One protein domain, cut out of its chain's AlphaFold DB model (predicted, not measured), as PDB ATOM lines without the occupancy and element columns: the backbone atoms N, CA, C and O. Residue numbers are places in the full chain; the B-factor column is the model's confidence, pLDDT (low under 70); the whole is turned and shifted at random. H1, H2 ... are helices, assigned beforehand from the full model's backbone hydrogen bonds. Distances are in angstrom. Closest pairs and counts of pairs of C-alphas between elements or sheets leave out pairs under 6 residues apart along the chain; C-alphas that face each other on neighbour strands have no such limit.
ATOM      1  N   LYS A 387     171.483 187.742  87.871       89.19
ATOM      2  CA  LYS A 387     171.995 186.396  88.183       89.19
ATOM      3  C   LYS A 387     171.905 186.070  89.676       89.19
ATOM      4  O   LYS A 387     171.544 184.947  90.041       89.19
ATOM      5  N   THR A 388     172.182 187.047  90.537       88.50
ATOM      6  CA  THR A 388     172.070 186.902  91.992       88.50
ATOM      7  C   THR A 388     170.632 186.610  92.401       88.50
ATOM      8  O   THR A 388     170.405 185.651  93.135       88.50
ATOM      9  N   LYS A 389     169.642 187.333  91.857       86.88
ATOM     10  CA  LYS A 389     168.221 187.019  92.090       86.88
ATOM     11  C   LYS A 389     167.867 185.598  91.627       86.88
ATOM     12  O   LYS A 389     167.184 184.866  92.335       86.88
ATOM     13  N   GLN A 390     168.371 185.181  90.466       85.88
ATOM     14  CA  GLN A 390     167.990 183.919  89.819       85.88
ATOM     15  C   GLN A 390     168.574 182.639  90.420       85.88
ATOM     16  O   GLN A 390     168.074 181.567  90.105       85.88
ATOM     17  N   GLY A 391     169.637 182.679  91.227       81.44
ATOM     18  CA  GLY A 391     170.294 181.416  91.658       81.44
ATOM     19  C   GLY A 391     171.582 181.126  90.950       81.44
ATOM     20  O   GLY A 391     172.316 180.250  91.376       81.44
ATOM     21  N   THR A 392     171.838 181.860  89.882       82.69
ATOM     22  CA  THR A 392     172.764 181.450  88.837       82.69
ATOM     23  C   THR A 392     174.079 182.208  88.901       82.69
ATOM     24  O   THR A 392     175.000 181.895  88.150       82.69
ATOM     25  N   TRP A 393     174.187 183.200  89.788       79.69
ATOM     26  CA  TRP A 393     175.470 183.802  90.111       79.69
ATOM     27  C   TRP A 393     176.289 182.813  90.951       79.69
ATOM     28  O   TRP A 393     175.845 182.389  92.019       79.69
ATOM     29  N   SER A 394     177.462 182.429  90.453       66.62
ATOM     30  CA  SER A 394     178.415 181.580  91.163       66.62
ATOM     31  C   SER A 394     179.706 182.350  91.417       66.62
ATOM     32  O   SER A 394     180.238 182.996  90.517       66.62
ATOM     33  N   ALA A 395     180.238 182.219  92.633       57.72
ATOM     34  CA  ALA A 395     181.553 182.723  93.033       57.72
ATOM     35  C   ALA A 395     182.697 181.876  92.439       57.72
ATOM     36  O   ALA A 395     183.657 181.544  93.128       57.72
ATOM     37  N   GLY A 396     182.557 181.421  91.189       59.41
ATOM     38  CA  GLY A 396     183.679 180.804  90.490       59.41
ATOM     39  C   GLY A 396     184.813 181.820  90.377       59.41
ATOM     40  O   GLY A 396     184.540 183.014  90.281       59.41
ATOM     41  N   SER A 397     186.061 181.348  90.395       62.88
ATOM     42  CA  SER A 397     187.250 182.200  90.359       62.88
ATOM     43  C   SER A 397     187.142 183.229  89.234       62.88
ATOM     44  O   SER A 397     187.270 182.886  88.058       62.88
ATOM     45  N   VAL A 398     186.880 184.488  89.588       78.25
ATOM     46  CA  VAL A 398     186.862 185.587  88.624       78.25
ATOM     47  C   VAL A 398     188.308 185.786  88.172       78.25
ATOM     48  O   VAL A 398     189.144 186.274  88.937       78.25
ATOM     49  N   LEU A 399     188.620 185.319  86.962       80.06
ATOM     50  CA  LEU A 399     189.966 185.371  86.394       80.06
ATOM     51  C   LEU A 399     190.287 186.791  85.933       80.06
ATOM     52  O   LEU A 399     189.433 187.474  85.370       80.06
ATOM     53  N   ALA A 400     191.526 187.215  86.175       84.12
ATOM     54  CA  ALA A 400     192.016 188.482  85.654       84.12
ATOM     55  C   ALA A 400     192.003 188.465  84.115       84.12
ATOM     56  O   ALA A 400     192.300 187.420  83.522       84.12
ATOM     57  N   PRO A 401     191.660 189.594  83.473       84.81
ATOM     58  CA  PRO A 401     191.733 189.710  82.026       84.81
ATOM     59  C   PRO A 401     193.181 189.543  81.556       84.81
ATOM     60  O   PRO A 401     194.125 189.912  82.255       84.81
ATOM     61  N   THR A 402     193.355 188.955  80.373       84.00
ATOM     62  CA  THR A 402     194.665 188.802  79.714       84.00
ATOM     63  C   THR A 402     194.893 189.845  78.620       84.00
ATOM     64  O   THR A 402     195.959 189.877  78.015       84.00
ATOM     65  N   ASP A 403     193.874 190.648  78.322       86.88
ATOM     66  CA  ASP A 403     193.852 191.726  77.342       86.88
ATOM     67  C   ASP A 403     193.896 193.102  78.024       86.88
ATOM     68  O   ASP A 403     193.545 193.256  79.192       86.88
ATOM     69  N   THR A 404     194.301 194.128  77.276       85.19
ATOM     70  CA  THR A 404     194.367 195.526  77.737       85.19
ATOM     71  C   THR A 404     193.086 196.295  77.416       85.19
ATOM     72  O   THR A 404     193.146 197.461  77.041       85.19
ATOM     73  N   SER A 405     191.927 195.637  77.519       90.62
ATOM     74  CA  SER A 405     190.638 196.266  77.227       90.62
ATOM     75  C   SER A 405     190.023 196.901  78.470       90.62
ATOM     76  O   SER A 405     189.957 196.281  79.539       90.62
ATOM     77  N   LEU A 406     189.489 198.111  78.314       90.88
ATOM     78  CA  LEU A 406     188.767 198.808  79.376       90.88
ATOM     79  C   LEU A 406     187.494 198.053  79.757       90.88
ATOM     80  O   LEU A 406     187.192 197.895  80.942       90.88
ATOM     81  N   SER A 407     186.767 197.537  78.765       90.25
ATOM     82  CA  SER A 407     185.583 196.703  78.988       90.25
ATOM     83  C   SER A 407     185.932 195.455  79.805       90.25
ATOM     84  O   SER A 407     185.254 195.142  80.789       90.25
ATOM     85  N   SER A 408     187.028 194.771  79.462       91.00
ATOM     86  CA  SER A 408     187.502 193.590  80.193       91.00
ATOM     87  C   SER A 408     187.903 193.927  81.635       91.00
ATOM     88  O   SER A 408     187.448 193.245  82.559       91.00
ATOM     89  N   LYS A 409     188.655 195.017  81.863       91.25
ATOM     90  CA  LYS A 409     189.012 195.497  83.214       91.25
ATOM     91  C   LYS A 409     187.776 195.871  84.036       91.25
ATOM     92  O   LYS A 409     187.644 195.423  85.176       91.25
ATOM     93  N   THR A 410     186.844 196.625  83.455       92.50
ATOM     94  CA  THR A 410     185.598 197.042  84.118       92.50
ATOM     95  C   THR A 410     184.764 195.833  84.529       92.50
ATOM     96  O   THR A 410     184.351 195.719  85.684       92.50
ATOM     97  N   ASN A 411     184.559 194.890  83.604       92.06
ATOM     98  CA  ASN A 411     183.793 193.677  83.872       92.06
ATOM     99  C   ASN A 411     184.420 192.857  84.997       92.06
ATOM    100  O   ASN A 411     183.719 192.439  85.919       92.06
ATOM    101  N   PHE A 412     185.738 192.678  84.939       92.00
ATOM    102  CA  PHE A 412     186.504 191.977  85.956       92.00
ATOM    103  C   PHE A 412     186.359 192.620  87.338       92.00
ATOM    104  O   PHE A 412     186.068 191.920  88.306       92.00
ATOM    105  N   VAL A 413     186.516 193.941  87.450       92.06
ATOM    106  CA  VAL A 413     186.397 194.638  88.739       92.06
ATOM    107  C   VAL A 413     184.986 194.522  89.307       92.06
ATOM    108  O   VAL A 413     184.835 194.140  90.467       92.06
ATOM    109  N   VAL A 414     183.950 194.757  88.498       92.38
ATOM    110  CA  VAL A 414     182.560 194.613  88.956       92.38
ATOM    111  C   VAL A 414     182.267 193.168  89.375       92.38
ATOM    112  O   VAL A 414     181.645 192.946  90.411       92.38
ATOM    113  N   ASP A 415     182.747 192.170  88.634       91.62
ATOM    114  CA  ASP A 415     182.593 190.761  89.013       91.62
ATOM    115  C   ASP A 415     183.288 190.431  90.337       91.62
ATOM    116  O   ASP A 415     182.707 189.732  91.166       91.62
ATOM    117  N   ARG A 416     184.493 190.966  90.571       89.56
ATOM    118  CA  ARG A 416     185.219 190.811  91.841       89.56
ATOM    119  C   ARG A 416     184.476 191.448  93.014       89.56
ATOM    120  O   ARG A 416     184.436 190.853  94.086       89.56
ATOM    121  N   LEU A 417     183.862 192.615  92.822       89.88
ATOM    122  CA  LEU A 417     183.035 193.244  93.856       89.88
ATOM    123  C   LEU A 417     181.804 192.386  94.175       89.88
ATOM    124  O   LEU A 417     181.497 192.147  95.341       89.88
ATOM    125  N   PHE A 418     181.138 191.838  93.152       89.81
ATOM    126  CA  PHE A 418     180.046 190.880  93.351       89.81
ATOM    127  C   PHE A 418     180.512 189.580  94.011       89.81
ATOM    128  O   PHE A 418     179.746 188.987  94.765       89.81
ATOM    129  N   GLU A 419     181.759 189.158  93.798       87.31
ATOM    130  CA  GLU A 419     182.345 188.020  94.508       87.31
ATOM    131  C   GLU A 419     182.472 188.264  96.011       87.31
ATOM    132  O   GLU A 419     182.117 187.392  96.809       87.31
ATOM    133  N   GLN A 420     182.893 189.468  96.399       84.12
ATOM    134  CA  GLN A 420     182.982 189.874  97.802       84.12
ATOM    135  C   GLN A 420     181.599 189.926  98.468       84.12
ATOM    136  O   GLN A 420     181.446 189.470  99.602       84.12
ATOM    137  N   VAL A 421     180.580 190.443  97.768       87.31
ATOM    138  CA  VAL A 421     179.260 190.706  98.375       87.31
ATOM    139  C   VAL A 421     178.218 189.615  98.118       87.31
ATOM    140  O   VAL A 421     177.177 189.581  98.771       87.31
ATOM    141  N   GLY A 422     178.477 188.684  97.197       80.00
ATOM    142  CA  GLY A 422     177.511 187.677  96.746       80.00
ATOM    143  C   GLY A 422     177.047 186.714  97.842       80.00
ATOM    144  O   GLY A 422     175.926 186.202  97.777       80.00
ATOM    145  N   LYS A 423     177.855 186.520  98.898       83.56
ATOM    146  CA  LYS A 423     177.487 185.723 100.084       83.56
ATOM    147  C   LYS A 423     176.257 186.273 100.810       83.56
ATOM    148  O   LYS A 423     175.520 185.489 101.407       83.56
ATOM    149  N   LEU A 424     175.991 187.581 100.715       89.94
ATOM    150  CA  LEU A 424     174.842 188.219 101.364       89.94
ATOM    151  C   LEU A 424     173.511 187.578 100.971       89.94
ATOM    152  O   LEU A 424     172.636 187.454 101.821       89.94
ATOM    153  N   ALA A 425     173.366 187.122  99.725       89.75
ATOM    154  CA  ALA A 425     172.137 186.481  99.267       89.75
ATOM    155  C   ALA A 425     171.861 185.153 100.000       89.75
ATOM    156  O   ALA A 425     170.711 184.837 100.304       89.75
ATOM    157  N   ALA A 426     172.905 184.373 100.300       87.19
ATOM    158  CA  ALA A 426     172.777 183.120 101.046       87.19
ATOM    159  C   ALA A 426     172.530 183.375 102.540       87.19
ATOM    160  O   ALA A 426     171.654 182.746 103.131       87.19
ATOM    161  N   VAL A 427     173.251 184.339 103.125       89.25
ATOM    162  CA  VAL A 427     173.046 184.779 104.514       89.25
ATOM    163  C   VAL A 427     171.617 185.285 104.717       89.25
ATOM    164  O   VAL A 427     170.944 184.899 105.670       89.25
ATOM    165  N   GLY A 428     171.112 186.095 103.785       91.06
ATOM    166  CA  GLY A 428     169.743 186.590 103.827       91.06
ATOM    167  C   GLY A 428     168.706 185.479 103.764       91.06
ATOM    168  O   GLY A 428     167.777 185.488 104.569       91.06
ATOM    169  N   GLN A 429     168.890 184.490 102.883       91.31
ATOM    170  CA  GLN A 429     168.008 183.324 102.834       91.31
ATOM    171  C   GLN A 429     168.001 182.561 104.166       91.31
ATOM    172  O   GLN A 429     166.933 182.263 104.689       91.31
ATOM    173  N   GLN A 430     169.173 182.315 104.759       91.38
ATOM    174  CA  GLN A 430     169.282 181.625 106.046       91.38
ATOM    175  C   GLN A 430     168.557 182.378 107.175       91.38
ATOM    176  O   GLN A 430     167.877 181.763 108.000       91.38
ATOM    177  N   HIS A 431     168.671 183.707 107.225       92.00
ATOM    178  CA  HIS A 431     167.945 184.514 108.210       92.00
ATOM    179  C   HIS A 431     166.447 184.564 107.947       92.00
ATOM    180  O   HIS A 431     165.661 184.611 108.889       92.00
ATOM    181  N   PHE A 432     166.033 184.550 106.682       93.31
ATOM    182  CA  PHE A 432     164.620 184.471 106.341       93.31
ATOM    183  C   PHE A 432     164.023 183.131 106.791       93.31
ATOM    184  O   PHE A 432     163.018 183.122 107.500       93.31
ATOM    185  N   ASP A 433     164.698 182.017 106.494       93.44
ATOM    186  CA  ASP A 433     164.273 180.665 106.883       93.44
ATOM    187  C   ASP A 433     164.220 180.474 108.411       93.44
ATOM    188  O   ASP A 433     163.423 179.686 108.919       93.44
ATOM    189  N   SER A 434     165.047 181.215 109.157       91.94
ATOM    190  CA  SER A 434     165.067 181.226 110.629       91.94
ATOM    191  C   SER A 434     164.235 182.343 111.269       91.94
ATOM    192  O   SER A 434     164.231 182.468 112.493       91.94
ATOM    193  N   LEU A 435     163.494 183.126 110.471       90.00
ATOM    194  CA  LEU A 435     162.654 184.247 110.918       90.00
ATOM    195  C   LEU A 435     163.420 185.359 111.671       90.00
ATOM    196  O   LEU A 435     162.837 186.078 112.479       90.00
ATOM    197  N   SER A 436     164.719 185.522 111.405       89.69
ATOM    198  CA  SER A 436     165.605 186.513 112.043       89.69
ATOM    199  C   SER A 436     166.127 187.581 111.073       89.69
ATOM    200  O   SER A 436     167.145 188.230 111.334       89.69
ATOM    201  N   TYR A 437     165.483 187.745 109.917       90.19
ATOM    202  CA  TYR A 437     165.954 188.648 108.870       90.19
ATOM    203  C   TYR A 437     165.817 190.133 109.240       90.19
ATOM    204  O   TYR A 437     165.033 190.538 110.096       90.19
ATOM    205  N   ALA A 438     166.615 190.981 108.588       89.75
ATOM    206  CA  ALA A 438     166.525 192.425 108.765       89.75
ATOM    207  C   ALA A 438     165.286 193.010 108.061       89.75
ATOM    208  O   ALA A 438     165.234 193.030 106.831       89.75
ATOM    209  N   HIS A 439     164.357 193.576 108.838       88.88
ATOM    210  CA  HIS A 439     163.153 194.276 108.347       88.88
ATOM    211  C   HIS A 439     163.397 195.728 107.892       88.88
ATOM    212  O   HIS A 439     162.493 196.390 107.397       88.88
ATOM    213  N   SER A 440     164.600 196.273 108.100       90.56
ATOM    214  CA  SER A 440     164.946 197.628 107.659       90.56
ATOM    215  C   SER A 440     166.412 197.731 107.246       90.56
ATOM    216  O   SER A 440     167.250 196.947 107.705       90.56
ATOM    217  N   LEU A 441     166.742 198.760 106.456       89.56
ATOM    218  CA  LEU A 441     168.126 199.077 106.094       89.56
ATOM    219  C   LEU A 441     168.999 199.312 107.337       89.56
ATOM    220  O   LEU A 441     170.141 198.865 107.382       89.56
ATOM    221  N   SER A 442     168.470 199.984 108.363       89.19
ATOM    222  CA  SER A 442     169.200 200.242 109.609       89.19
ATOM    223  C   SER A 442     169.516 198.952 110.367       89.19
ATOM    224  O   SER A 442     170.636 198.790 110.846       89.19
ATOM    225  N   SER A 443     168.559 198.020 110.436       88.31
ATOM    226  CA  SER A 443     168.769 196.701 111.045       88.31
ATOM    227  C   SER A 443     169.793 195.884 110.256       88.31
ATOM    228  O   SER A 443     170.691 195.298 110.850       88.31
ATOM    229  N   PHE A 444     169.711 195.908 108.922       90.88
ATOM    230  CA  PHE A 444     170.675 195.241 108.046       90.88
ATOM    231  C   PHE A 444     172.093 195.785 108.237       90.88
ATOM    232  O   PHE A 444     173.019 195.014 108.461       90.88
ATOM    233  N   VAL A 445     172.263 197.110 108.211       87.31
ATOM    234  CA  VAL A 445     173.564 197.764 108.413       87.31
ATOM    235  C   VAL A 445     174.159 197.420 109.777       87.31
ATOM    236  O   VAL A 445     175.371 197.249 109.886       87.31
ATOM    237  N   ARG A 446     173.327 197.318 110.819       84.69
ATOM    238  CA  ARG A 446     173.783 196.883 112.139       84.69
ATOM    239  C   ARG A 446     174.308 195.450 112.097       84.69
ATOM    240  O   ARG A 446     175.435 195.226 112.517       84.69
ATOM    241  N   TYR A 447     173.541 194.517 111.541       82.31
ATOM    242  CA  TYR A 447     173.977 193.125 111.452       82.31
ATOM    243  C   TYR A 447     175.246 192.953 110.610       82.31
ATOM    244  O   TYR A 447     176.154 192.226 110.992       82.31
ATOM    245  N   LEU A 448     175.357 193.700 109.511       81.12
ATOM    246  CA  LEU A 448     176.547 193.703 108.668       81.12
ATOM    247  C   LEU A 448     177.815 194.122 109.437       81.12
ATOM    248  O   LEU A 448     178.890 193.586 109.176       81.12
ATOM    249  N   LYS A 449     177.689 195.071 110.377       76.25
ATOM    250  CA  LYS A 449     178.789 195.536 111.236       76.25
ATOM    251  C   LYS A 449     179.113 194.560 112.361       76.25
ATOM    252  O   LYS A 449     180.290 194.345 112.635       76.25
ATOM    253  N   ASP A 450     178.083 194.025 113.010       72.75
ATOM    254  CA  ASP A 450     178.225 193.194 114.207       72.75
ATOM    255  C   ASP A 450     178.782 191.799 113.849       72.75
ATOM    256  O   ASP A 450     179.662 191.294 114.545       72.75
ATOM    257  N   ASP A 451     178.346 191.221 112.724       66.12
ATOM    258  CA  ASP A 451     178.658 189.835 112.346       66.12
ATOM    259  C   ASP A 451     179.660 189.705 111.178       66.12
ATOM    260  O   ASP A 451     180.012 188.591 110.785       66.12
ATOM    261  N   GLN A 452     180.105 190.829 110.597       70.50
ATOM    262  CA  GLN A 452     181.109 190.896 109.520       70.50
ATOM    263  C   GLN A 452     180.862 189.923 108.347       70.50
ATOM    264  O   GLN A 452     181.773 189.251 107.867       70.50
ATOM    265  N   TRP A 453     179.624 189.838 107.850       67.38
ATOM    266  CA  TRP A 453     179.249 188.869 106.804       67.38
ATOM    267  C   TRP A 453     180.016 189.003 105.483       67.38
ATOM    268  O   TRP A 453     180.024 188.069 104.676       67.38
ATOM    269  N   ILE A 454     180.626 190.164 105.243       67.81
ATOM    270  CA  ILE A 454     181.436 190.460 104.066       67.81
ATOM    271  C   ILE A 454     182.674 191.255 104.471       67.81
ATOM    272  O   ILE A 454     182.614 192.142 105.322       67.81
ATOM    273  N   GLU A 455     183.786 190.961 103.809       66.38
ATOM    274  CA  GLU A 455     184.983 191.792 103.860       66.38
ATOM    275  C   GLU A 455     184.789 192.957 102.886       66.38
ATOM    276  O   GLU A 455     185.081 192.850 101.696       66.38
ATOM    277  N   ILE A 456     184.241 194.070 103.378       64.06
ATOM    278  CA  ILE A 456     184.342 195.347 102.668       64.06
ATOM    279  C   ILE A 456     185.706 195.908 103.054       64.06
ATOM    280  O   ILE A 456     185.917 196.262 104.210       64.06
ATOM    281  N   GLY A 457     186.640 195.919 102.105       54.16
ATOM    282  CA  GLY A 457     188.051 196.259 102.312       54.16
ATOM    283  C   GLY A 457     188.356 197.698 102.750       54.16
ATOM    284  O   GLY A 457     189.517 198.073 102.704       54.16
ATOM    285  N   ASP A 458     187.367 198.480 103.192       52.84
ATOM    286  CA  ASP A 458     187.519 199.847 103.689       52.84
ATOM    287  C   ASP A 458     186.420 200.205 104.704       52.84
ATOM    288  O   ASP A 458     185.371 199.562 104.775       52.84
ATOM    289  N   ASP A 459     186.671 201.249 105.500       65.62
ATOM    290  CA  ASP A 459     185.767 201.793 106.517       65.62
ATOM    291  C   ASP A 459     184.316 201.875 106.009       65.62
ATOM    292  O   ASP A 459     183.978 202.727 105.188       65.62
ATOM    293  N   PHE A 460     183.435 201.008 106.529       70.88
ATOM    294  CA  PHE A 460     182.016 200.963 106.158       70.88
ATOM    295  C   PHE A 460     181.326 202.338 106.280       70.88
ATOM    296  O   PHE A 460     180.295 202.585 105.647       70.88
ATOM    297  N   SER A 461     181.881 203.255 107.084       72.25
ATOM    298  CA  SER A 461     181.424 204.644 107.163       72.25
ATOM    299  C   SER A 461     181.467 205.372 105.808       72.25
ATOM    300  O   SER A 461     180.558 206.157 105.537       72.25
ATOM    301  N   LYS A 462     182.435 205.038 104.942       77.19
ATOM    302  CA  LYS A 462     182.654 205.598 103.597       77.19
ATOM    303  C   LYS A 462     181.798 204.951 102.504       77.19
ATOM    304  O   LYS A 462     181.759 205.445 101.379       77.19
ATOM    305  N   VAL A 463     181.089 203.863 102.817       83.38
ATOM    306  CA  VAL A 463     180.132 203.255 101.884       83.38
ATOM    307  C   VAL A 463     178.909 204.156 101.789       83.38
ATOM    308  O   VAL A 463     178.225 204.376 102.796       83.38
ATOM    309  N   ASN A 464     178.624 204.666 100.597       85.56
ATOM    310  CA  ASN A 464     177.514 205.582 100.345       85.56
ATOM    311  C   ASN A 464     176.146 204.877 100.437       85.56
ATOM    312  O   ASN A 464     176.031 203.647 100.466       85.56
ATOM    313  N   LYS A 465     175.083 205.671 100.608       88.31
ATOM    314  CA  LYS A 465     173.745 205.180 100.978       88.31
ATOM    315  C   LYS A 465     173.162 204.255  99.906       88.31
ATOM    316  O   LYS A 465     172.559 203.239 100.242       88.31
ATOM    317  N   GLU A 466     173.374 204.595  98.649       89.44
ATOM    318  CA  GLU A 466     172.906 203.905  97.453       89.44
ATOM    319  C   GLU A 466     173.556 202.518  97.370       89.44
ATOM    320  O   GLU A 466     172.872 201.509  97.212       89.44
ATOM    321  N   THR A 467     174.854 202.422  97.667       90.12
ATOM    322  CA  THR A 467     175.550 201.137  97.811       90.12
ATOM    323  C   THR A 467     174.995 200.303  98.953       90.12
ATOM    324  O   THR A 467     174.753 199.111  98.774       90.12
ATOM    325  N   ARG A 468     174.704 200.903 100.115       90.31
ATOM    326  CA  ARG A 468     174.062 200.173 101.228       90.31
ATOM    327  C   ARG A 468     172.686 199.629 100.833       90.31
ATOM    328  O   ARG A 468     172.347 198.520 101.242       90.31
ATOM    329  N   LEU A 469     171.914 200.372 100.035       92.25
ATOM    330  CA  LEU A 469     170.640 199.905  99.480       92.25
ATOM    331  C   LEU A 469     170.842 198.726  98.526       92.25
ATOM    332  O   LEU A 469     170.142 197.725  98.661       92.25
ATOM    333  N   THR A 470     171.828 198.788  97.629       92.94
ATOM    334  CA  THR A 470     172.156 197.663  96.742       92.94
ATOM    335  C   THR A 470     172.593 196.425  97.524       92.94
ATOM    336  O   THR A 470     172.126 195.324  97.238       92.94
ATOM    337  N   LEU A 471     173.426 196.573  98.557       92.56
ATOM    338  CA  LEU A 471     173.816 195.461  99.432       92.56
ATOM    339  C   LEU A 471     172.607 194.854 100.155       92.56
ATOM    340  O   LEU A 471     172.477 193.631 100.225       92.56
ATOM    341  N   TYR A 472     171.694 195.694 100.648       93.50
ATOM    342  CA  TYR A 472     170.464 195.223 101.281       93.50
ATOM    343  C   TYR A 472     169.539 194.514 100.281       93.50
ATOM    344  O   TYR A 472     168.915 193.506 100.614       93.50
ATOM    345  N   TRP A 473     169.511 194.970  99.028       94.50
ATOM    346  CA  TRP A 473     168.816 194.277  97.947       94.50
ATOM    347  C   TRP A 473     169.413 192.906  97.659       94.50
ATOM    348  O   TRP A 473     168.669 191.934  97.557       94.50
ATOM    349  N   ILE A 474     170.743 192.795  97.588       93.44
ATOM    350  CA  ILE A 474     171.435 191.510  97.410       93.44
ATOM    351  C   ILE A 474     171.093 190.563  98.566       93.44
ATOM    352  O   ILE A 474     170.816 189.391  98.331       93.44
ATOM    353  N   TYR A 475     171.055 191.068  99.800       93.38
ATOM    354  CA  TYR A 475     170.627 190.303 100.970       93.38
ATOM    355  C   TYR A 475     169.185 189.786 100.833       93.38
ATOM    356  O   TYR A 475     168.936 188.603 101.056       93.38
ATOM    357  N   GLN A 476     168.240 190.637 100.414       94.31
ATOM    358  CA  GLN A 476     166.841 190.241 100.226       94.31
ATOM    359  C   GLN A 476     166.602 189.389  98.970       94.31
ATOM    360  O   GLN A 476     165.561 188.747  98.862       94.31
ATOM    361  N   SER A 477     167.527 189.354  98.006       92.75
ATOM    362  CA  SER A 477     167.238 188.963  96.618       92.75
ATOM    363  C   SER A 477     166.625 187.569  96.441       92.75
ATOM    364  O   SER A 477     166.005 187.309  95.412       92.75
ATOM    365  N   ARG A 478     166.821 186.660  97.404       89.56
ATOM    366  CA  ARG A 478     166.315 185.277  97.387       89.56
ATOM    367  C   ARG A 478     164.879 185.114  97.871       89.56
ATOM    368  O   ARG A 478     164.200 184.196  97.424       89.56
ATOM    369  N   PHE A 479     164.421 186.025  98.718       91.88
ATOM    370  CA  PHE A 479     163.100 185.992  99.339       91.88
ATOM    371  C   PHE A 479     162.326 187.302  99.135       91.88
ATOM    372  O   PHE A 479     161.211 187.441  99.606       91.88
ATOM    373  N   ILE A 480     162.860 188.267  98.385       91.75
ATOM    374  CA  ILE A 480     162.241 189.589  98.197       91.75
ATOM    375  C   ILE A 480     160.796 189.518  97.676       91.75
ATOM    376  O   ILE A 480     159.971 190.367  98.002       91.75
ATOM    377  N   ASP A 481     160.473 188.495  96.881       90.19
ATOM    378  CA  ASP A 481     159.141 188.320  96.300       90.19
ATOM    379  C   ASP A 481     158.113 187.769  97.319       90.19
ATOM    380  O   ASP A 481     156.912 187.871  97.062       90.19
ATOM    381  N   THR A 482     158.557 187.249  98.474       90.94
ATOM    382  CA  THR A 482     157.699 186.778  99.582       90.94
ATOM    383  C   THR A 482     157.388 187.865 100.614       90.94
ATOM    384  O   THR A 482     156.465 187.689 101.405       90.94
ATOM    385  N   LEU A 483     158.126 188.981 100.596       90.44
ATOM    386  CA  LEU A 483     157.934 190.114 101.503       90.44
ATOM    387  C   LEU A 483     156.765 191.006 101.074       90.44
ATOM    388  O   LEU A 483     156.462 191.121  99.877       90.44
TER     389      LEU A 483
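What this domain is: This is residues 387 to 483 of the 492 residues of an uncharacterized protein of Lentilactobacillus curieae (UniProt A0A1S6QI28). H3 and H4 pack on H5 as a small body, from which H2 runs out as a long arm; at its far end residues 402 to 407 stick out. The 97 printed residues include five named helices, H1 to H5 in order, and no named strand: all helix. It is only just compact, close to loose, with a radius of gyration of the C-alphas of 14.6 A and spans of 46 by 30 by 20 A.

How they stand to each other: H1, residues 387 to 390, is close to but not clearly touching H5, residues 465 to 476; their closest C-alphas, Thr 388 and Ile 474, are 7.1 A apart. H2, residues 406 to 421, and H3, residues 423 to 433, meet only through their link. H5 touches H3 with residues 471 to 476 alone, closest C-alphas Ala 425 and Tyr 475, 4.4 A, at a steep tilt of 55 degrees. H4, residues 441 to 451, touches residues 468 to 472 of H5 alone, about perpendicular at 77 degrees; the closest C-alphas, Leu 441 and Tyr 472, are 6.6 A apart. In H2 to H5 every O i to N i+4 pair is within hydrogen-bond range; H1 is too short for one.

Where its parts are: From first to last C-alpha, H1 spans 5.0 A, H2 22.7 A, H3 15.7 A, H4 15.3 A and H5 16.5 A. C-alpha 387 is at (171.995, 186.396, 88.183), C-alpha 476 at (166.841, 190.241, 100.226).

The domain as a whole: The farthest C-alphas, Thr 404 and Leu 435, are 47.3 A apart. The printed part has no cut; the links H1 to H2 and H4 to H5 are long. pLDDT is under 70 at residues 394 to 397, 451 and 453 to 459.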